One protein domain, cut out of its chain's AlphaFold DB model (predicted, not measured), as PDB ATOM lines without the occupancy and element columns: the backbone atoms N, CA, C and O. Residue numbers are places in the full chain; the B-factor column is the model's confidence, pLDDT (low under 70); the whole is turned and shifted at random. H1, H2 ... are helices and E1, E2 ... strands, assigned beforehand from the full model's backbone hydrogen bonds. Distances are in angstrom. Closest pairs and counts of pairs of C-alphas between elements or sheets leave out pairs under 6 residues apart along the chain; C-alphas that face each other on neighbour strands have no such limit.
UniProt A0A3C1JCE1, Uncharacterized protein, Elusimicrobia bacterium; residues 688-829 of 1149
ATOM      1  N   ALA A 688     209.837 202.776 233.778       75.44
ATOM      2  CA  ALA A 688     209.747 202.417 232.367       75.44
ATOM      3  C   ALA A 688     209.223 200.986 232.147       75.44
ATOM      4  O   ALA A 688     208.331 200.790 231.330       75.44
ATOM      5  N   ARG A 689     209.697 199.993 232.915       74.19
ATOM      6  CA  ARG A 689     209.206 198.610 232.819       74.19
ATOM      7  C   ARG A 689     207.747 198.499 233.248       74.19
ATOM      8  O   ARG A 689     206.974 197.833 232.571       74.19
ATOM      9  N   ALA A 690     207.366 199.162 234.340       76.62
ATOM     10  CA  ALA A 690     205.978 199.177 234.799       76.62
ATOM     11  C   ALA A 690     205.041 199.851 233.779       76.62
ATOM     12  O   ALA A 690     203.938 199.362 233.550       76.62
ATOM     13  N   LEU A 691     205.486 200.937 233.138       80.62
ATOM     14  CA  LEU A 691     204.738 201.635 232.088       80.62
ATOM     15  C   LEU A 691     204.605 200.798 230.814       80.62
ATOM     16  O   LEU A 691     203.496 200.645 230.321       80.62
ATOM     17  N   LEU A 692     205.699 200.210 230.320       81.25
ATOM     18  CA  LEU A 692     205.682 199.334 229.143       81.25
ATOM     19  C   LEU A 692     204.781 198.119 229.355       81.25
ATOM     20  O   LEU A 692     203.998 197.765 228.479       81.25
ATOM     21  N   PHE A 693     204.856 197.512 230.538       79.62
ATOM     22  CA  PHE A 693     203.992 196.400 230.899       79.62
ATOM     23  C   PHE A 693     202.516 196.820 230.958       79.62
ATOM     24  O   PHE A 693     201.668 196.145 230.386       79.62
ATOM     25  N   ARG A 694     202.200 197.961 231.591       82.38
ATOM     26  CA  ARG A 694     200.832 198.508 231.617       82.38
ATOM     27  C   ARG A 694     200.312 198.817 230.219       82.38
ATOM     28  O   ARG A 694     199.163 198.503 229.940       82.38
ATOM     29  N   PHE A 695     201.147 199.399 229.363       86.38
ATOM     30  CA  PHE A 695     200.810 199.687 227.973       86.38
ATOM     31  C   PHE A 695     200.494 198.401 227.208       86.38
ATOM     32  O   PHE A 695     199.414 198.291 226.633       86.38
ATOM     33  N   ALA A 696     201.384 197.406 227.267       86.00
ATOM     34  CA  ALA A 696     201.187 196.127 226.592       86.00
ATOM     35  C   ALA A 696     199.932 195.402 227.086       86.00
ATOM     36  O   ALA A 696     199.141 194.921 226.283       86.00
ATOM     37  N   ALA A 697     199.692 195.395 228.396       83.50
ATOM     38  CA  ALA A 697     198.508 194.766 228.959       83.50
ATOM     39  C   ALA A 697     197.206 195.532 228.654       83.50
ATOM     40  O   ALA A 697     196.166 194.904 228.474       83.50
ATOM     41  N   ALA A 698     197.238 196.864 228.550       83.81
ATOM     42  CA  ALA A 698     196.071 197.665 228.164       83.81
ATOM     43  C   ALA A 698     195.710 197.532 226.674       83.81
ATOM     44  O   ALA A 698     194.567 197.765 226.296       83.81
ATOM     45  N   THR A 699     196.673 197.159 225.831       88.50
ATOM     46  CA  THR A 699     196.519 197.126 224.368       88.50
ATOM     47  C   THR A 699     196.598 195.721 223.770       88.50
ATOM     48  O   THR A 699     196.464 195.561 222.561       88.50
ATOM     49  N   ALA A 700     196.751 194.686 224.601       86.50
ATOM     50  CA  ALA A 700     196.851 193.287 224.183       86.50
ATOM     51  C   ALA A 700     195.645 192.781 223.370       86.50
ATOM     52  O   ALA A 700     195.793 191.854 222.579       86.50
ATOM     53  N   GLY A 701     194.466 193.386 223.547       85.06
ATOM     54  CA  GLY A 701     193.266 193.071 222.764       85.06
ATOM     55  C   GLY A 701     193.214 193.735 221.381       85.06
ATOM     56  O   GLY A 701     192.333 193.409 220.593       85.06
ATOM     57  N   LEU A 702     194.130 194.660 221.068       88.00
ATOM     58  CA  LEU A 702     194.153 195.367 219.787       88.00
ATOM     59  C   LEU A 702     194.897 194.518 218.739       88.00
ATOM     60  O   LEU A 702     196.098 194.289 218.908       88.00
ATOM     61  N   PRO A 703     194.248 194.089 217.635       90.94
ATOM     62  CA  PRO A 703     194.836 193.159 216.665       90.94
ATOM     63  C   PRO A 703     196.254 193.504 216.158       90.94
ATOM     64  O   PRO A 703     197.108 192.610 216.179       90.94
ATOM     65  N   PRO A 704     196.577 194.757 215.756       90.75
ATOM     66  CA  PRO A 704     197.917 195.068 215.249       90.75
ATOM     67  C   PRO A 704     198.996 194.967 216.337       90.75
ATOM     68  O   PRO A 704     200.102 194.487 216.085       90.75
ATOM     69  N   LEU A 705     198.673 195.367 217.570       90.69
ATOM     70  CA  LEU A 705     199.608 195.314 218.693       90.69
ATOM     71  C   LEU A 705     199.769 193.887 219.221       90.69
ATOM     72  O   LEU A 705     200.891 193.479 219.507       90.69
ATOM     73  N   ALA A 706     198.699 193.092 219.257       89.62
ATOM     74  CA  ALA A 706     198.760 191.673 219.604       89.62
ATOM     75  C   ALA A 706     199.716 190.895 218.680       89.62
ATOM     76  O   ALA A 706     200.510 190.073 219.149       89.62
ATOM     77  N   TRP A 707     199.696 191.187 217.373       93.50
ATOM     78  CA  TRP A 707     200.627 190.600 216.408       93.50
ATOM     79  C   TRP A 707     202.079 191.046 216.642       93.50
ATOM     80  O   TRP A 707     202.982 190.205 216.680       93.50
ATOM     81  N   LEU A 708     202.310 192.341 216.888       92.69
ATOM     82  CA  LEU A 708     203.640 192.870 217.216       92.69
ATOM     83  C   LEU A 708     204.197 192.262 218.508       92.69
ATOM     84  O   LEU A 708     205.348 191.820 218.539       92.69
ATOM     85  N   TYR A 709     203.378 192.161 219.558       93.62
ATOM     86  CA  TYR A 709     203.746 191.459 220.784       93.62
ATOM     87  C   TYR A 709     204.079 190.007 220.488       93.62
ATOM     88  O   TYR A 709     205.074 189.496 220.990       93.62
ATOM     89  N   ARG A 710     203.324 189.341 219.614       93.69
ATOM     90  CA  ARG A 710     203.614 187.954 219.269       93.69
ATOM     91  C   ARG A 710     204.987 187.782 218.622       93.69
ATOM     92  O   ARG A 710     205.745 186.909 219.049       93.69
ATOM     93  N   LEU A 711     205.334 188.627 217.651       94.75
ATOM     94  CA  LEU A 711     206.675 188.641 217.058       94.75
ATOM     95  C   LEU A 711     207.754 188.922 218.101       94.75
ATOM     96  O   LEU A 711     208.794 188.264 218.115       94.75
ATOM     97  N   TYR A 712     207.486 189.856 219.006       93.50
ATOM     98  CA  TYR A 712     208.413 190.229 220.058       93.50
ATOM     99  C   TYR A 712     208.686 189.086 221.051       93.50
ATOM    100  O   TYR A 712     209.840 188.848 221.397       93.50
ATOM    101  N   TYR A 713     207.675 188.303 221.446       94.25
ATOM    102  CA  TYR A 713     207.872 187.100 222.273       94.25
ATOM    103  C   TYR A 713     208.653 186.012 221.528       94.25
ATOM    104  O   TYR A 713     209.531 185.372 222.105       94.25
ATOM    105  N   LEU A 714     208.381 185.806 220.235       94.50
ATOM    106  CA  LEU A 714     209.140 184.852 219.417       94.50
ATOM    107  C   LEU A 714     210.611 185.271 219.277       94.50
ATOM    108  O   LEU A 714     211.507 184.425 219.363       94.50
ATOM    109  N   ALA A 715     210.869 186.570 219.114       95.00
ATOM    110  CA  ALA A 715     212.214 187.131 219.139       95.00
ATOM    111  C   ALA A 715     212.876 186.938 220.513       95.00
ATOM    112  O   ALA A 715     214.029 186.515 220.569       95.00
ATOM    113  N   ALA A 716     212.140 187.154 221.609       94.69
ATOM    114  CA  ALA A 716     212.619 186.925 222.971       94.69
ATOM    115  C   ALA A 716     213.032 185.463 223.197       94.69
ATOM    116  O   ALA A 716     214.117 185.213 223.714       94.69
ATOM    117  N   ALA A 717     212.225 184.493 222.756       95.12
ATOM    118  CA  ALA A 717     212.543 183.070 222.878       95.12
ATOM    119  C   ALA A 717     213.820 182.692 222.101       95.12
ATOM    120  O   ALA A 717     214.685 181.984 222.622       95.12
ATOM    121  N   ARG A 718     213.992 183.219 220.878       95.25
ATOM    122  CA  ARG A 718     215.224 183.035 220.089       95.25
ATOM    123  C   ARG A 718     216.435 183.701 220.747       95.25
ATOM    124  O   ARG A 718     217.498 183.091 220.840       95.25
ATOM    125  N   ALA A 719     216.278 184.924 221.245       95.44
ATOM    126  CA  ALA A 719     217.336 185.641 221.947       95.44
ATOM    127  C   ALA A 719     217.728 184.941 223.259       95.44
ATOM    128  O   ALA A 719     218.911 184.880 223.588       95.44
ATOM    129  N   ALA A 720     216.768 184.358 223.985       95.88
ATOM    130  CA  ALA A 720     217.028 183.581 225.192       95.88
ATOM    131  C   ALA A 720     217.927 182.373 224.883       95.88
ATOM    132  O   ALA A 720     218.910 182.158 225.593       95.88
ATOM    133  N   ALA A 721     217.653 181.651 223.789       94.06
ATOM    134  CA  ALA A 721     218.465 180.524 223.322       94.06
ATOM    135  C   ALA A 721     219.942 180.900 223.118       94.06
ATOM    136  O   ALA A 721     220.833 180.154 223.527       94.06
ATOM    137  N   ALA A 722     220.201 182.080 222.546       92.50
ATOM    138  CA  ALA A 722     221.554 182.573 222.304       92.50
ATOM    139  C   ALA A 722     222.227 183.130 223.573       92.50
ATOM    140  O   ALA A 722     223.384 182.829 223.861       92.50
ATOM    141  N   LEU A 723     221.510 183.946 224.348       94.12
ATOM    142  CA  LEU A 723     222.099 184.761 225.415       94.12
ATOM    143  C   LEU A 723     222.124 184.058 226.774       94.12
ATOM    144  O   LEU A 723     223.027 184.304 227.576       94.12
ATOM    145  N   LEU A 724     221.143 183.204 227.062       95.81
ATOM    146  CA  LEU A 724     220.922 182.647 228.400       95.81
ATOM    147  C   LEU A 724     221.393 181.202 228.557       95.81
ATOM    148  O   LEU A 724     221.283 180.651 229.650       95.81
ATOM    149  N   ARG A 725     221.972 180.597 227.514       92.19
ATOM    150  CA  ARG A 725     222.491 179.229 227.591       92.19
ATOM    151  C   ARG A 725     223.526 179.089 228.730       92.19
ATOM    152  O   ARG A 725     224.499 179.865 228.770       92.19
ATOM    153  N   PRO A 726     223.349 178.130 229.659       86.00
ATOM    154  CA  PRO A 726     224.264 177.919 230.776       86.00
ATOM    155  C   PRO A 726     225.486 177.088 230.341       86.00
ATOM    156  O   PRO A 726     225.618 175.921 230.683       86.00
ATOM    157  N   GLY A 727     226.385 177.696 229.560       86.56
ATOM    158  CA  GLY A 727     227.675 177.097 229.183       86.56
ATOM    159  C   GLY A 727     227.602 175.941 228.170       86.56
ATOM    160  O   GLY A 727     226.548 175.643 227.600       86.56
ATOM    161  N   ARG A 728     228.757 175.304 227.907       83.31
ATOM    162  CA  ARG A 728     228.848 174.083 227.081       83.31
ATOM    163  C   ARG A 728     228.219 172.918 227.854       83.31
ATOM    164  O   ARG A 728     228.511 172.740 229.026       83.31
ATOM    165  N   GLY A 729     227.333 172.163 227.204       84.69
ATOM    166  CA  GLY A 729     226.586 171.059 227.828       84.69
ATOM    167  C   GLY A 729     225.296 171.464 228.552       84.69
ATOM    168  O   GLY A 729     224.471 170.600 228.821       84.69
ATOM    169  N   GLY A 730     225.072 172.758 228.800       92.25
ATOM    170  CA  GLY A 730     223.832 173.241 229.402       92.25
ATOM    171  C   GLY A 730     222.669 173.368 228.414       92.25
ATOM    172  O   GLY A 730     222.877 173.590 227.210       92.25
ATOM    173  N   SER A 731     221.454 173.297 228.957       95.69
ATOM    174  CA  SER A 731     220.187 173.326 228.225       95.69
ATOM    175  C   SER A 731     219.300 174.484 228.665       95.69
ATOM    176  O   SER A 731     219.340 174.928 229.811       95.69
ATOM    177  N   LEU A 732     218.482 174.982 227.745       96.56
ATOM    178  CA  LEU A 732     217.477 176.005 228.001       96.56
ATOM    179  C   LEU A 732     216.130 175.532 227.466       96.56
ATOM    180  O   LEU A 732     216.010 175.223 226.280       96.56
ATOM    181  N   TYR A 733     215.118 175.564 228.323       96.62
ATOM    182  CA  TYR A 733     213.736 175.264 227.974       96.62
ATOM    183  C   TYR A 733     212.871 176.508 228.087       96.62
ATOM    184  O   TYR A 733     213.002 177.286 229.033       96.62
ATOM    185  N   LEU A 734     211.950 176.643 227.138       94.62
ATOM    186  CA  LEU A 734     210.735 177.417 227.314       94.62
ATOM    187  C   LEU A 734     209.765 176.564 228.128       94.62
ATOM    188  O   LEU A 734     209.423 175.445 227.733       94.62
ATOM    189  N   TYR A 735     209.364 177.085 229.276       84.12
ATOM    190  CA  TYR A 735     208.612 176.366 230.289       84.12
ATOM    191  C   TYR A 735     207.195 176.937 230.379       84.12
ATOM    192  O   TYR A 735     207.045 178.142 230.529       84.12
ATOM    193  N   ARG A 736     206.166 176.074 230.288       83.12
ATOM    194  CA  ARG A 736     204.729 176.417 230.422       83.12
ATOM    195  C   ARG A 736     204.255 177.561 229.512       83.12
ATOM    196  O   ARG A 736     205.014 178.113 228.721       83.12
ATOM    197  N   GLY A 737     202.961 177.887 229.574       85.19
ATOM    198  CA  GLY A 737     202.406 179.113 228.993       85.19
ATOM    199  C   GLY A 737     202.655 179.227 227.486       85.19
ATOM    200  O   GLY A 737     201.993 178.627 226.641       85.19
ATOM    201  N   MET A 738     203.700 179.981 227.144       90.56
ATOM    202  CA  MET A 738     204.154 180.123 225.766       90.56
ATOM    203  C   MET A 738     204.506 178.784 225.095       90.56
ATOM    204  O   MET A 738     204.233 178.619 223.908       90.56
ATOM    205  N   ALA A 739     205.064 177.825 225.840       89.62
ATOM    206  CA  ALA A 739     205.389 176.498 225.320       89.62
ATOM    207  C   ALA A 739     204.131 175.651 225.033       89.62
ATOM    208  O   ALA A 739     204.063 174.989 224.002       89.62
ATOM    209  N   ALA A 740     203.109 175.760 225.891       86.31
ATOM    210  CA  ALA A 740     201.836 175.042 225.775       86.31
ATOM    211  C   ALA A 740     200.840 175.699 224.794       86.31
ATOM    212  O   ALA A 740     199.796 175.130 224.474       86.31
ATOM    213  N   GLY A 741     201.142 176.911 224.316       84.88
ATOM    214  CA  GLY A 741     200.286 177.652 223.389       84.88
ATOM    215  C   GLY A 741     199.056 178.309 224.031       84.88
ATOM    216  O   GLY A 741     198.199 178.792 223.297       84.88
ATOM    217  N   ASP A 742     198.960 178.370 225.364       82.00
ATOM    218  CA  ASP A 742     197.864 179.004 226.129       82.00
ATOM    219  C   ASP A 742     198.186 180.452 226.563       82.00
ATOM    220  O   ASP A 742     197.568 181.025 227.469       82.00
ATOM    221  N   TRP A 743     199.171 181.073 225.912       89.31
ATOM    222  CA  TRP A 743     199.596 182.440 226.187       89.31
ATOM    223  C   TRP A 743     198.832 183.474 225.356       89.31
ATOM    224  O   TRP A 743     198.470 183.257 224.202       89.31
ATOM    225  N   VAL A 744     198.652 184.647 225.954       88.94
ATOM    226  CA  VAL A 744     198.105 185.850 225.321       88.94
ATOM    227  C   VAL A 744     199.207 186.901 225.255       88.94
ATOM    228  O   VAL A 744     199.817 187.230 226.280       88.94
ATOM    229  N   ALA A 745     199.486 187.403 224.052       88.44
ATOM    230  CA  ALA A 745     200.566 188.354 223.807       88.44
ATOM    231  C   ALA A 745     200.324 189.666 224.570       88.44
ATOM    232  O   ALA A 745     199.230 190.217 224.524       88.44
ATOM    233  N   GLY A 746     201.327 190.145 225.309       85.38
ATOM    234  CA  GLY A 746     201.203 191.329 226.170       85.38
ATOM    235  C   GLY A 746     200.559 191.079 227.542       85.38
ATOM    236  O   GLY A 746     200.650 191.948 228.405       85.38
ATOM    237  N   LEU A 747     199.967 189.896 227.785       86.00
ATOM    238  CA  LEU A 747     199.348 189.517 229.070       86.00
ATOM    239  C   LEU A 747     199.957 188.277 229.741       86.00
ATOM    240  O   LEU A 747     199.510 187.886 230.818       86.00
ATOM    241  N   SER A 748     200.911 187.599 229.108       88.19
ATOM    242  CA  SER A 748     201.520 186.375 229.648       88.19
ATOM    243  C   SER A 748     202.999 186.558 229.881       88.19
ATOM    244  O   SER A 748     203.663 187.194 229.076       88.19
ATOM    245  N   ASP A 749     203.531 185.947 230.924       90.38
ATOM    246  CA  ASP A 749     204.973 185.910 231.106       90.38
ATOM    247  C   ASP A 749     205.596 184.729 230.345       90.38
ATOM    248  O   ASP A 749     204.931 183.746 230.005       90.38
ATOM    249  N   MET A 750     206.883 184.862 230.035       92.19
ATOM    250  CA  MET A 750     207.724 183.832 229.444       92.19
ATOM    251  C   MET A 750     208.532 183.162 230.555       92.19
ATOM    252  O   MET A 750     209.495 183.763 231.048       92.19
ATOM    253  N   ASP A 751     208.156 181.940 230.928       93.44
ATOM    254  CA  ASP A 751     208.884 181.173 231.937       93.44
ATOM    255  C   ASP A 751     209.980 180.318 231.278       93.44
ATOM    256  O   ASP A 751     209.816 179.776 230.180       93.44
ATOM    257  N   LEU A 752     211.139 180.225 231.926       95.75
ATOM    258  CA  LEU A 752     212.330 179.557 231.402       95.75
ATOM    259  C   LEU A 752     212.906 178.582 232.433       95.75
ATOM    260  O   LEU A 752     212.887 178.856 233.631       95.75
ATOM    261  N   ALA A 753     213.506 177.489 231.963       96.44
ATOM    262  CA  ALA A 753     214.322 176.600 232.791       96.44
ATOM    263  C   ALA A 753     215.735 176.460 232.208       96.44
ATOM    264  O   ALA A 753     215.908 176.081 231.048       96.44
ATOM    265  N   LEU A 754     216.744 176.811 233.006       96.06
ATOM    266  CA  LEU A 754     218.157 176.877 232.639       96.06
ATOM    267  C   LEU A 754     218.911 175.767 233.360       96.06
ATOM    268  O   LEU A 754     219.174 175.862 234.561       96.06
ATOM    269  N   LEU A 755     219.260 174.726 232.616       96.19
ATOM    270  CA  LEU A 755     219.820 173.500 233.163       96.19
ATOM    271  C   LEU A 755     221.324 173.459 232.909       96.19
ATOM    272  O   LEU A 755     221.759 173.335 231.767       96.19
ATOM    273  N   GLY A 756     222.113 173.617 233.967       94.31
ATOM    274  CA  GLY A 756     223.572 173.540 233.911       94.31
ATOM    275  C   GLY A 756     224.095 172.118 234.116       94.31
ATOM    276  O   GLY A 756     223.377 171.236 234.594       94.31
ATOM    277  N   ALA A 757     225.371 171.908 233.793       90.62
ATOM    278  CA  ALA A 757     226.100 170.741 234.279       90.62
ATOM    279  C   ALA A 757     226.358 170.875 235.796       90.62
ATOM    280  O   ALA A 757     226.455 172.004 236.290       90.62
ATOM    281  N   PRO A 758     226.480 169.760 236.537       90.44
ATOM    282  CA  PRO A 758     226.994 169.788 237.903       90.44
ATOM    283  C   PRO A 758     228.359 170.483 237.946       90.44
ATOM    284  O   PRO A 758     229.204 170.262 237.079       90.44
ATOM    285  N   ALA A 759     228.567 171.339 238.941       93.75
ATOM    286  CA  ALA A 759     229.808 172.076 239.127       93.75
ATOM    287  C   ALA A 759     230.102 172.218 240.621       93.75
ATOM    288  O   ALA A 759     229.179 172.271 241.435       93.75
ATOM    289  N   ALA A 760     231.385 172.323 240.971       95.62
ATOM    290  CA  ALA A 760     231.786 172.666 242.329       95.62
ATOM    291  C   ALA A 760     231.188 174.032 242.738       95.62
ATOM    292  O   ALA A 760     231.067 174.910 241.876       95.62
ATOM    293  N   PRO A 761     230.861 174.260 244.025       95.75
ATOM    294  CA  PRO A 761     230.159 175.463 244.488       95.75
ATOM    295  C   PRO A 761     230.729 176.795 243.977       95.75
ATOM    296  O   PRO A 761     229.978 177.641 243.490       95.75
ATOM    297  N   ALA A 762     232.055 176.968 244.004       94.94
ATOM    298  CA  ALA A 762     232.714 178.186 243.521       94.94
ATOM    299  C   ALA A 762     232.564 178.384 241.996       94.94
ATOM    300  O   ALA A 762     232.337 179.498 241.508       94.94
ATOM    301  N   ALA A 763     232.642 177.296 241.223       94.81
ATOM    302  CA  ALA A 763     232.432 177.319 239.775       94.81
ATOM    303  C   ALA A 763     230.951 177.554 239.414       94.81
ATOM    304  O   ALA A 763     230.653 178.276 238.453       94.81
ATOM    305  N   ASP A 764     230.025 177.010 240.209       94.50
ATOM    306  CA  ASP A 764     228.585 177.268 240.095       94.50
ATOM    307  C   ASP A 764     228.276 178.746 240.376       94.50
ATOM    308  O   ASP A 764     227.630 179.409 239.563       94.50
ATOM    309  N   TRP A 765     228.847 179.329 241.439       94.94
ATOM    310  CA  TRP A 765     228.726 180.759 241.739       94.94
ATOM    311  C   TRP A 765     229.208 181.645 240.585       94.94
ATOM    312  O   TRP A 765     228.513 182.583 240.172       94.94
ATOM    313  N   ALA A 766     230.384 181.351 240.024       94.06
ATOM    314  CA  ALA A 766     230.929 182.099 238.894       94.06
ATOM    315  C   ALA A 766     229.995 182.037 237.671       94.06
ATOM    316  O   ALA A 766     229.687 183.076 237.063       94.06
ATOM    317  N   SER A 767     229.491 180.839 237.363       92.12
ATOM    318  CA  SER A 767     228.559 180.575 236.264       92.12
ATOM    319  C   SER A 767     227.223 181.285 236.467       92.12
ATOM    320  O   SER A 767     226.742 181.991 235.573       92.12
ATOM    321  N   TRP A 768     226.658 181.195 237.669       92.62
ATOM    322  CA  TRP A 768     225.429 181.872 238.055       92.62
ATOM    323  C   TRP A 768     225.580 183.395 238.012       92.62
ATOM    324  O   TRP A 768     224.708 184.091 237.492       92.62
ATOM    325  N   ARG A 769     226.710 183.958 238.460       93.88
ATOM    326  CA  ARG A 769     226.964 185.410 238.412       93.88
ATOM    327  C   ARG A 769     227.055 185.919 236.974       93.88
ATOM    328  O   ARG A 769     226.581 187.021 236.671       93.88
ATOM    329  N   ALA A 770     227.672 185.145 236.081       93.06
ATOM    330  CA  ALA A 770     227.697 185.435 234.649       93.06
ATOM    331  C   ALA A 770     226.291 185.333 234.038       93.06
ATOM    332  O   ALA A 770     225.863 186.225 233.302       93.06
ATOM    333  N   LEU A 771     225.531 184.299 234.399       92.50
ATOM    334  CA  LEU A 771     224.146 184.132 233.979       92.50
ATOM    335  C   LEU A 771     223.256 185.285 234.460       92.50
ATOM    336  O   LEU A 771     222.547 185.870 233.653       92.50
ATOM    337  N   ARG A 772     223.336 185.700 235.727       92.00
ATOM    338  CA  ARG A 772     222.543 186.810 236.283       92.00
ATOM    339  C   ARG A 772     222.842 188.141 235.603       92.00
ATOM    340  O   ARG A 772     221.952 188.984 235.495       92.00
ATOM    341  N   ARG A 773     224.079 188.371 235.150       92.31
ATOM    342  CA  ARG A 773     224.420 189.542 234.322       92.31
ATOM    343  C   ARG A 773     223.695 189.491 232.976       92.31
ATOM    344  O   ARG A 773     223.000 190.446 232.640       92.31
ATOM    345  N   ARG A 774     223.770 188.358 232.274       94.94
ATOM    346  CA  ARG A 774     223.072 188.142 230.995       94.94
ATOM    347  C   ARG A 774     221.551 188.214 231.149       94.94
ATOM    348  O   ARG A 774     220.897 188.892 230.371       94.94
ATOM    349  N   LEU A 775     220.997 187.627 232.208       92.94
ATOM    350  CA  LEU A 775     219.566 187.660 232.515       92.94
ATOM    351  C   LEU A 775     219.071 189.070 232.854       92.94
ATOM    352  O   LEU A 775     217.952 189.422 232.497       92.94
ATOM    353  N   ARG A 776     219.887 189.897 233.521       90.69
ATOM    354  CA  ARG A 776     219.558 191.313 233.751       90.69
ATOM    355  C   ARG A 776     219.463 192.089 232.441       90.69
ATOM    356  O   ARG A 776     218.483 192.802 232.256       90.69
ATOM    357  N   LEU A 777     220.435 191.919 231.542       90.50
ATOM    358  CA  LEU A 777     220.403 192.528 230.207       90.50
ATOM    359  C   LEU A 777     219.199 192.024 229.405       90.50
ATOM    360  O   LEU A 777     218.448 192.817 228.846       90.50
ATOM    361  N   PHE A 778     218.952 190.716 229.441       93.62
ATOM    362  CA  PHE A 778     217.810 190.101 228.782       93.62
ATOM    363  C   PHE A 778     216.477 190.660 229.291       93.62
ATOM    364  O   PHE A 778     215.657 191.081 228.491       93.62
ATOM    365  N   ARG A 779     216.275 190.757 230.613       90.69
ATOM    366  CA  ARG A 779     215.054 191.323 231.220       90.69
ATOM    367  C   ARG A 779     214.887 192.823 230.985       90.69
ATOM    368  O   ARG A 779     213.766 193.317 231.076       90.69
ATOM    369  N   ALA A 780     215.977 193.547 230.730       86.00
ATOM    370  CA  ALA A 780     215.911 194.950 230.337       86.00
ATOM    371  C   ALA A 780     215.363 195.099 228.912       86.00
ATOM    372  O   ALA A 780     214.562 195.995 228.667       86.00
ATOM    373  N   VAL A 781     215.756 194.194 228.008       88.81
ATOM    374  CA  VAL A 781     215.275 194.179 226.622       88.81
ATOM    375  C   VAL A 781     213.905 193.528 226.505       88.81
ATOM    376  O   VAL A 781     213.121 194.041 225.731       88.81
ATOM    377  N   PHE A 782     213.614 192.463 227.262       90.56
ATOM    378  CA  PHE A 782     212.395 191.644 227.215       90.56
ATOM    379  C   PHE A 782     211.720 191.579 228.603       90.56
ATOM    380  O   PHE A 782     211.943 190.643 229.384       90.56
ATOM    381  N   PRO A 783     210.885 192.573 228.955       84.94
ATOM    382  CA  PRO A 783     210.378 192.744 230.316       84.94
ATOM    383  C   PRO A 783     209.334 191.701 230.740       84.94
ATOM    384  O   PRO A 783     209.082 191.588 231.943       84.94
ATOM    385  N   PHE A 784     208.785 190.930 229.796       86.06
ATOM    386  CA  PHE A 784     207.797 189.860 230.005       86.06
ATOM    387  C   PHE A 784     208.427 188.509 230.371       86.06
ATOM    388  O   PHE A 784     207.832 187.462 230.159       86.06
ATOM    389  N   THR A 785     209.665 188.499 230.869       89.12
ATOM    390  CA  THR A 785     210.297 187.265 231.356       89.12
ATOM    391  C   THR A 785     209.817 186.983 232.777       89.12
ATOM    392  O   THR A 785     210.126 187.767 233.685       89.12
ATOM    393  N   GLY A 786     209.103 185.875 232.956       87.25
ATOM    394  CA  GLY A 786     208.503 185.449 234.216       87.25
ATOM    395  C   GLY A 786     209.473 184.681 235.104       87.25
ATOM    396  O   GLY A 786     210.582 185.151 235.416       87.25
ATOM    397  N   GLU A 787     209.030 183.502 235.527       89.19
ATOM    398  CA  GLU A 787     209.806 182.564 236.322       89.19
ATOM    399  C   GLU A 787     211.001 182.055 235.511       89.19
ATOM    400  O   GLU A 787     210.892 181.671 234.352       89.19
ATOM    401  N   VAL A 788     212.184 182.080 236.117       93.38
ATOM    402  CA  VAL A 788     213.407 181.590 235.479       93.38
ATOM    403  C   VAL A 788     214.044 180.619 236.444       93.38
ATOM    404  O   VAL A 788     214.742 181.055 237.356       93.38
ATOM    405  N   LEU A 789     213.787 179.326 236.275       94.75
ATOM    406  CA  LEU A 789     214.385 178.263 237.079       94.75
ATOM    407  C   LEU A 789     215.821 178.008 236.621       94.75
ATOM    408  O   LEU A 789     216.107 178.025 235.425       94.75
ATOM    409  N   SER A 790     216.740 177.805 237.560       95.00
ATOM    410  CA  SER A 790     218.138 177.506 237.259       95.00
ATOM    411  C   SER A 790     218.672 176.457 238.219       95.00
ATOM    412  O   SER A 790     218.662 176.657 239.432       95.00
ATOM    413  N   ALA A 791     219.142 175.341 237.670       96.44
ATOM    414  CA  ALA A 791     219.624 174.209 238.453       96.44
ATOM    415  C   ALA A 791     220.522 173.288 237.615       96.44
ATOM    416  O   ALA A 791     220.483 173.352 236.384       96.44
ATOM    417  N   PRO A 792     221.305 172.397 238.245       95.31
ATOM    418  CA  PRO A 792     221.878 171.248 237.563       95.31
ATOM    419  C   PRO A 792     220.780 170.386 236.926       95.31
ATOM    420  O   PRO A 792     219.711 170.205 237.514       95.31
ATOM    421  N   ALA A 793     221.046 169.825 235.745       94.00
ATOM    422  CA  ALA A 793     220.067 169.022 235.006       94.00
ATOM    423  C   ALA A 793     219.491 167.855 235.835       94.00
ATOM    424  O   ALA A 793     218.283 167.628 235.807       94.00
ATOM    425  N   ALA A 794     220.329 167.175 236.625       92.56
ATOM    426  CA  ALA A 794     219.908 166.079 237.499       92.56
ATOM    427  C   ALA A 794     218.933 166.541 238.597       92.56
ATOM    428  O   ALA A 794     217.893 165.922 238.798       92.56
ATOM    429  N   HIS A 795     219.222 167.671 239.249       94.94
ATOM    430  CA  HIS A 795     218.377 168.224 240.313       94.94
ATOM    431  C   HIS A 795     217.009 168.641 239.767       94.94
ATOM    432  O   HIS A 795     215.970 168.355 240.357       94.94
ATOM    433  N   PHE A 796     217.001 169.284 238.596       94.44
ATOM    434  CA  PHE A 796     215.763 169.661 237.926       94.44
ATOM    435  C   PHE A 796     214.951 168.441 237.479       94.44
ATOM    436  O   PHE A 796     213.730 168.443 237.608       94.44
ATOM    437  N   SER A 797     215.612 167.391 236.981       92.44
ATOM    438  CA  SER A 797     214.946 166.139 236.623       92.44
ATOM    439  C   SER A 797     214.321 165.470 237.846       92.44
ATOM    440  O   SER A 797     213.155 165.099 237.787       92.44
ATOM    441  N   ALA A 798     215.052 165.371 238.961       91.56
ATOM    442  CA  ALA A 798     214.540 164.814 240.213       91.56
ATOM    443  C   ALA A 798     213.315 165.590 240.716       91.56
ATOM    444  O   ALA A 798     212.301 164.995 241.076       91.56
ATOM    445  N   PHE A 799     213.379 166.923 240.655       93.12
ATOM    446  CA  PHE A 799     212.238 167.779 240.937       93.12
ATOM    447  C   PHE A 799     211.046 167.454 240.029       93.12
ATOM    448  O   PHE A 799     209.984 167.120 240.538       93.12
ATOM    449  N   MET A 800     211.208 167.483 238.703       93.00
ATOM    450  CA  MET A 800     210.091 167.237 237.784       93.00
ATOM    451  C   MET A 800     209.503 165.830 237.919       93.00
ATOM    452  O   MET A 800     208.294 165.671 237.809       93.00
ATOM    453  N   SER A 801     210.306 164.814 238.225       90.25
ATOM    454  CA  SER A 801     209.798 163.453 238.425       90.25
ATOM    455  C   SER A 801     209.004 163.289 239.724       90.25
ATOM    456  O   SER A 801     208.033 162.535 239.755       90.25
ATOM    457  N   ALA A 802     209.361 164.025 240.778       89.25
ATOM    458  CA  ALA A 802     208.682 163.955 242.071       89.25
ATOM    459  C   ALA A 802     207.442 164.866 242.180       89.25
ATOM    460  O   ALA A 802     206.674 164.747 243.134       89.25
ATOM    461  N   TRP A 803     207.234 165.791 241.235       90.31
ATOM    462  CA  TRP A 803     206.292 166.908 241.397       90.31
ATOM    463  C   TRP A 803     204.983 166.791 240.602       90.31
ATOM    464  O   TRP A 803     204.486 167.773 240.041       90.31
ATOM    465  N   GLY A 804     204.434 165.575 240.550       90.06
ATOM    466  CA  GLY A 804     203.069 165.288 240.097       90.06
ATOM    467  C   GLY A 804     202.694 165.926 238.754       90.06
ATOM    468  O   GLY A 804     203.420 165.824 237.759       90.06
ATOM    469  N   VAL A 805     201.551 166.616 238.720       91.44
ATOM    470  CA  VAL A 805     200.985 167.241 237.509       91.44
ATOM    471  C   VAL A 805     201.919 168.278 236.890       91.44
ATOM    472  O   VAL A 805     201.962 168.413 235.669       91.44
ATOM    473  N   LYS A 806     202.688 169.016 237.696       90.50
ATOM    474  CA  LYS A 806     203.656 170.007 237.192       90.50
ATOM    475  C   LYS A 806     204.788 169.344 236.419       90.50
ATOM    476  O   LYS A 806     205.168 169.839 235.358       90.50
ATOM    477  N   GLY A 807     205.278 168.217 236.924       90.81
ATOM    478  CA  GLY A 807     206.254 167.372 236.245       90.81
ATOM    479  C   GLY A 807     205.743 166.809 234.923       90.81
ATOM    480  O   GLY A 807     206.416 166.891 233.889       90.81
ATOM    481  N   ALA A 808     204.514 166.287 234.941       88.81
ATOM    482  CA  ALA A 808     203.844 165.780 233.747       88.81
ATOM    483  C   ALA A 808     203.643 166.884 232.694       88.81
ATOM    484  O   ALA A 808     203.972 166.690 231.525       88.81
ATOM    485  N   GLU A 809     203.193 168.072 233.106       89.56
ATOM    486  CA  GLU A 809     203.022 169.232 232.223       89.56
ATOM    487  C   GLU A 809     204.355 169.697 231.625       89.56
ATOM    488  O   GLU A 809     204.415 170.011 230.437       89.56
ATOM    489  N   PHE A 810     205.441 169.726 232.410       90.94
ATOM    490  CA  PHE A 810     206.771 170.038 231.878       90.94
ATOM    491  C   PHE A 810     207.145 169.064 230.757       90.94
ATOM    492  O   PHE A 810     207.568 169.486 229.681       90.94
ATOM    493  N   SER A 811     206.955 167.770 230.999       88.38
ATOM    494  CA  SER A 811     207.297 166.712 230.047       88.38
ATOM    495  C   SER A 811     206.454 166.786 228.772       88.38
ATOM    496  O   SER A 811     206.976 166.573 227.682       88.38
ATOM    497  N   ALA A 812     205.171 167.129 228.900       87.31
ATOM    498  CA  ALA A 812     204.235 167.192 227.783       87.31
ATOM    499  C   ALA A 812     204.339 168.487 226.960       87.31
ATOM    500  O   ALA A 812     204.139 168.457 225.747       87.31
ATOM    501  N   ALA A 813     204.616 169.625 227.604       88.88
ATOM    502  CA  ALA A 813     204.424 170.940 226.993       88.88
ATOM    503  C   ALA A 813     205.674 171.829 226.951       88.88
ATOM    504  O   ALA A 813     205.621 172.890 226.331       88.88
ATOM    505  N   SER A 814     206.788 171.468 227.602       92.81
ATOM    506  CA  SER A 814     208.015 172.272 227.511       92.81
ATOM    507  C   SER A 814     208.654 172.173 226.124       92.81
ATOM    508  O   SER A 814     208.543 171.169 225.422       92.81
ATOM    509  N   ARG A 815     209.356 173.234 225.716       95.06
ATOM    510  CA  ARG A 815     210.066 173.276 224.434       95.06
ATOM    511  C   ARG A 815     211.544 173.541 224.656       95.06
ATOM    512  O   ARG A 815     211.914 174.573 225.213       95.06
ATOM    513  N   LEU A 816     212.393 172.647 224.158       96.19
ATOM    514  CA  LEU A 816     213.838 172.849 224.136       96.19
ATOM    515  C   LEU A 816     214.186 174.006 223.186       96.19
ATOM    516  O   LEU A 816     213.854 173.970 222.001       96.19
ATOM    517  N   LEU A 817     214.836 175.043 223.717       96.06
ATOM    518  CA  LEU A 817     215.298 176.200 222.947       96.06
ATOM    519  C   LEU A 817     216.773 176.074 222.547       96.06
ATOM    520  O   LEU A 817     217.145 176.511 221.462       96.06
ATOM    521  N   ALA A 818     217.614 175.503 223.417       95.62
ATOM    522  CA  ALA A 818     219.036 175.279 223.155       95.62
ATOM    523  C   ALA A 818     219.613 174.166 224.044       95.62
ATOM    524  O   ALA A 818     219.182 174.004 225.182       95.62
ATOM    525  N   GLY A 819     220.656 173.479 223.564       94.88
ATOM    526  CA  GLY A 819     221.385 172.452 224.322       94.88
ATOM    527  C   GLY A 819     220.782 171.045 224.216       94.88
ATOM    528  O   GLY A 819     219.888 170.839 223.403       94.88
ATOM    529  N   PRO A 820     221.302 170.066 224.976       93.06
ATOM    530  CA  PRO A 820     220.796 168.693 224.956       93.06
ATOM    531  C   PRO A 820     219.432 168.550 225.656       93.06
ATOM    532  O   PRO A 820     219.141 169.216 226.652       93.06
ATOM    533  N   GLY A 821     218.594 167.649 225.144       90.31
ATOM    534  CA  GLY A 821     217.342 167.257 225.795       90.31
ATOM    535  C   GLY A 821     217.585 166.568 227.146       90.31
ATOM    536  O   GLY A 821     218.554 165.827 227.284       90.31
ATOM    537  N   ILE A 822     216.701 166.764 228.124       89.25
ATOM    538  CA  ILE A 822     216.596 165.925 229.320       89.25
ATOM    539  C   ILE A 822     215.383 165.018 229.140       89.25
ATOM    540  O   ILE A 822     214.351 165.456 228.634       89.25
ATOM    541  N   LYS A 823     215.511 163.751 229.530       80.31
ATOM    542  CA  LYS A 823     214.375 162.835 229.637       80.31
ATOM    543  C   LYS A 823     213.944 162.819 231.105       80.31
ATOM    544  O   LYS A 823     214.586 162.116 231.881       80.31
ATOM    545  N   PRO A 824     212.945 163.620 231.513       70.31
ATOM    546  CA  PRO A 824     212.412 163.510 232.865       70.31
ATOM    547  C   PRO A 824     211.865 162.091 233.070       70.31
ATOM    548  O   PRO A 824     211.229 161.535 232.171       70.31
ATOM    549  N   ALA A 825     212.132 161.487 234.231       75.06
ATOM    550  CA  ALA A 825     211.502 160.217 234.577       75.06
ATOM    551  C   ALA A 825     209.992 160.435 234.757       75.06
ATOM    552  O   ALA A 825     209.573 161.540 235.125       75.06
ATOM    553  N   ALA A 826     209.196 159.395 234.480       76.06
ATOM    554  CA  ALA A 826     207.741 159.451 234.585       76.06
ATOM    555  C   ALA A 826     207.327 160.026 235.947       76.06
ATOM    556  O   ALA A 826     207.853 159.618 236.982       76.06
ATOM    557  N   ALA A 827     206.421 161.004 235.929       73.56
ATOM    558  CA  ALA A 827     205.995 161.672 237.148       73.56
ATOM    559  C   ALA A 827     205.331 160.653 238.085       73.56
ATOM    560  O   ALA A 827     204.373 159.980 237.700       73.56
ATOM    561  N   SER A 828     205.825 160.538 239.316       69.44
ATOM    562  CA  SER A 828     205.154 159.740 240.341       69.44
ATOM    563  C   SER A 828     203.881 160.463 240.781       69.44
ATOM    564  O   SER A 828     203.920 161.671 241.032       69.44
ATOM    565  N   GLY A 829     202.759 159.748 240.902       64.25
ATOM    566  CA  GLY A 829     201.521 160.297 241.459       64.25
ATOM    567  C   GLY A 829     201.720 160.702 242.921       64.25
ATOM    568  O   GLY A 829     201.612 159.871 243.816       64.25
TER     569      GLY A 829
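Overview. This is residues 688 to 829 of the 1149 residues of an uncharacterized protein of Elusimicrobia bacterium (UniProt A0A3C1JCE1). A twisted sheet of four strands forms the core, with two long helices, H2 and H3, packed over one of its faces and a short helix, H4, standing on the opposite face. H4 turns a corner into H5, which grazes the sheet, while H1 folds back from the beginning of H2 and lies off the sheet. The printed part has 142 residues with five named helices and four named strands, in the order H1 H2 E1 E2 H3 E3 H4 H5 E4; the sheet has the order E3 E2 E1 E4 and is mixed. The class is mixed, helices and strands, and the whole is compact, with a radius of gyration of the C-alphas of 15.9 A and spans of 46 by 36 by 21 A.

Along the chain. Find C-alpha 688 at (209.747, 202.417, 232.367); from there H1 runs through residues 688 to 699, 16.3 A from first to last C-alpha. H2 begins at C-alpha 703, at (194.836, 193.159, 216.665), and takes residues 703 to 723 over 29.8 A. Next come E1, residues 731 to 735, and E2, residues 750 to 756, which is 19.4 A long. H3 follows with residues 761 to 781, again 29.8 A, and then E3 with residues 785 to 792, 20.7 A. H4, residues 793 to 802, and H5, residues 804 to 813, are 14.3 A each. E4, residues 815 to 818, ends at C-alpha 818, at (219.036, 175.279, 223.155).

Arrangement. Begin with the sheet, which is only just strongly twisted, its C-alphas lying up to 4.3 A off the best plane. Its edge strands are E3 and E4. E3 and E2 are parallel; look for N 752 and O 787, 2.8 A apart, within hydrogen-bond range. E2 and E1 are antiparallel and form a hairpin, with N 733 and O 753 at 2.9 A. E1 and E4 are antiparallel, with N 734 and O 815 at 2.8 A. E2, H3 and E3 make a strand-helix-strand unit, two parallel neighbour strands with a helix between them along the chain, and its crossover is right-handed. E3, H4 H5 and E4 make a split unit, with E2 and E1 between its strands in the sheet, also right-handed. H2 and H3 are on the same face, at heights over the sheet of 9.5 A and 9.7 A, and both run along the strands. They only just touch, with 3 pairs of C-alphas within 8 A; the closest are those of Leu 723 and Arg 774, 6.6 A apart. H4 is on the opposite face and stands up from the sheet, its line rising 48 degrees. H4 and H5 touch only at the corner, where the closest C-alphas, of Met 800 and Gly 807, are 4.1 A apart. H5 only grazes the sheet, with residues 809 to 813. H1 is not on the sheet; it forms a helical hairpin with H2, which it only just touches, with 3 pairs of C-alphas within 8 A, the closest being those of Thr 699 and Leu 705 at 6.7 A. In H1, H2, H3, H4 and H5 every O i to N i+4 pair is within hydrogen-bond range.

Size, cuts and confidence. The two C-alphas farthest apart are those of Pro 703 and Ala 760, at 49.4 A. The printed part has no cut. The link from E1 to E2 is long; look there for residues 736 to 749, which hold no named element. The mean pLDDT of the printed part is 89.8, and residues 828 to 829 are under 70.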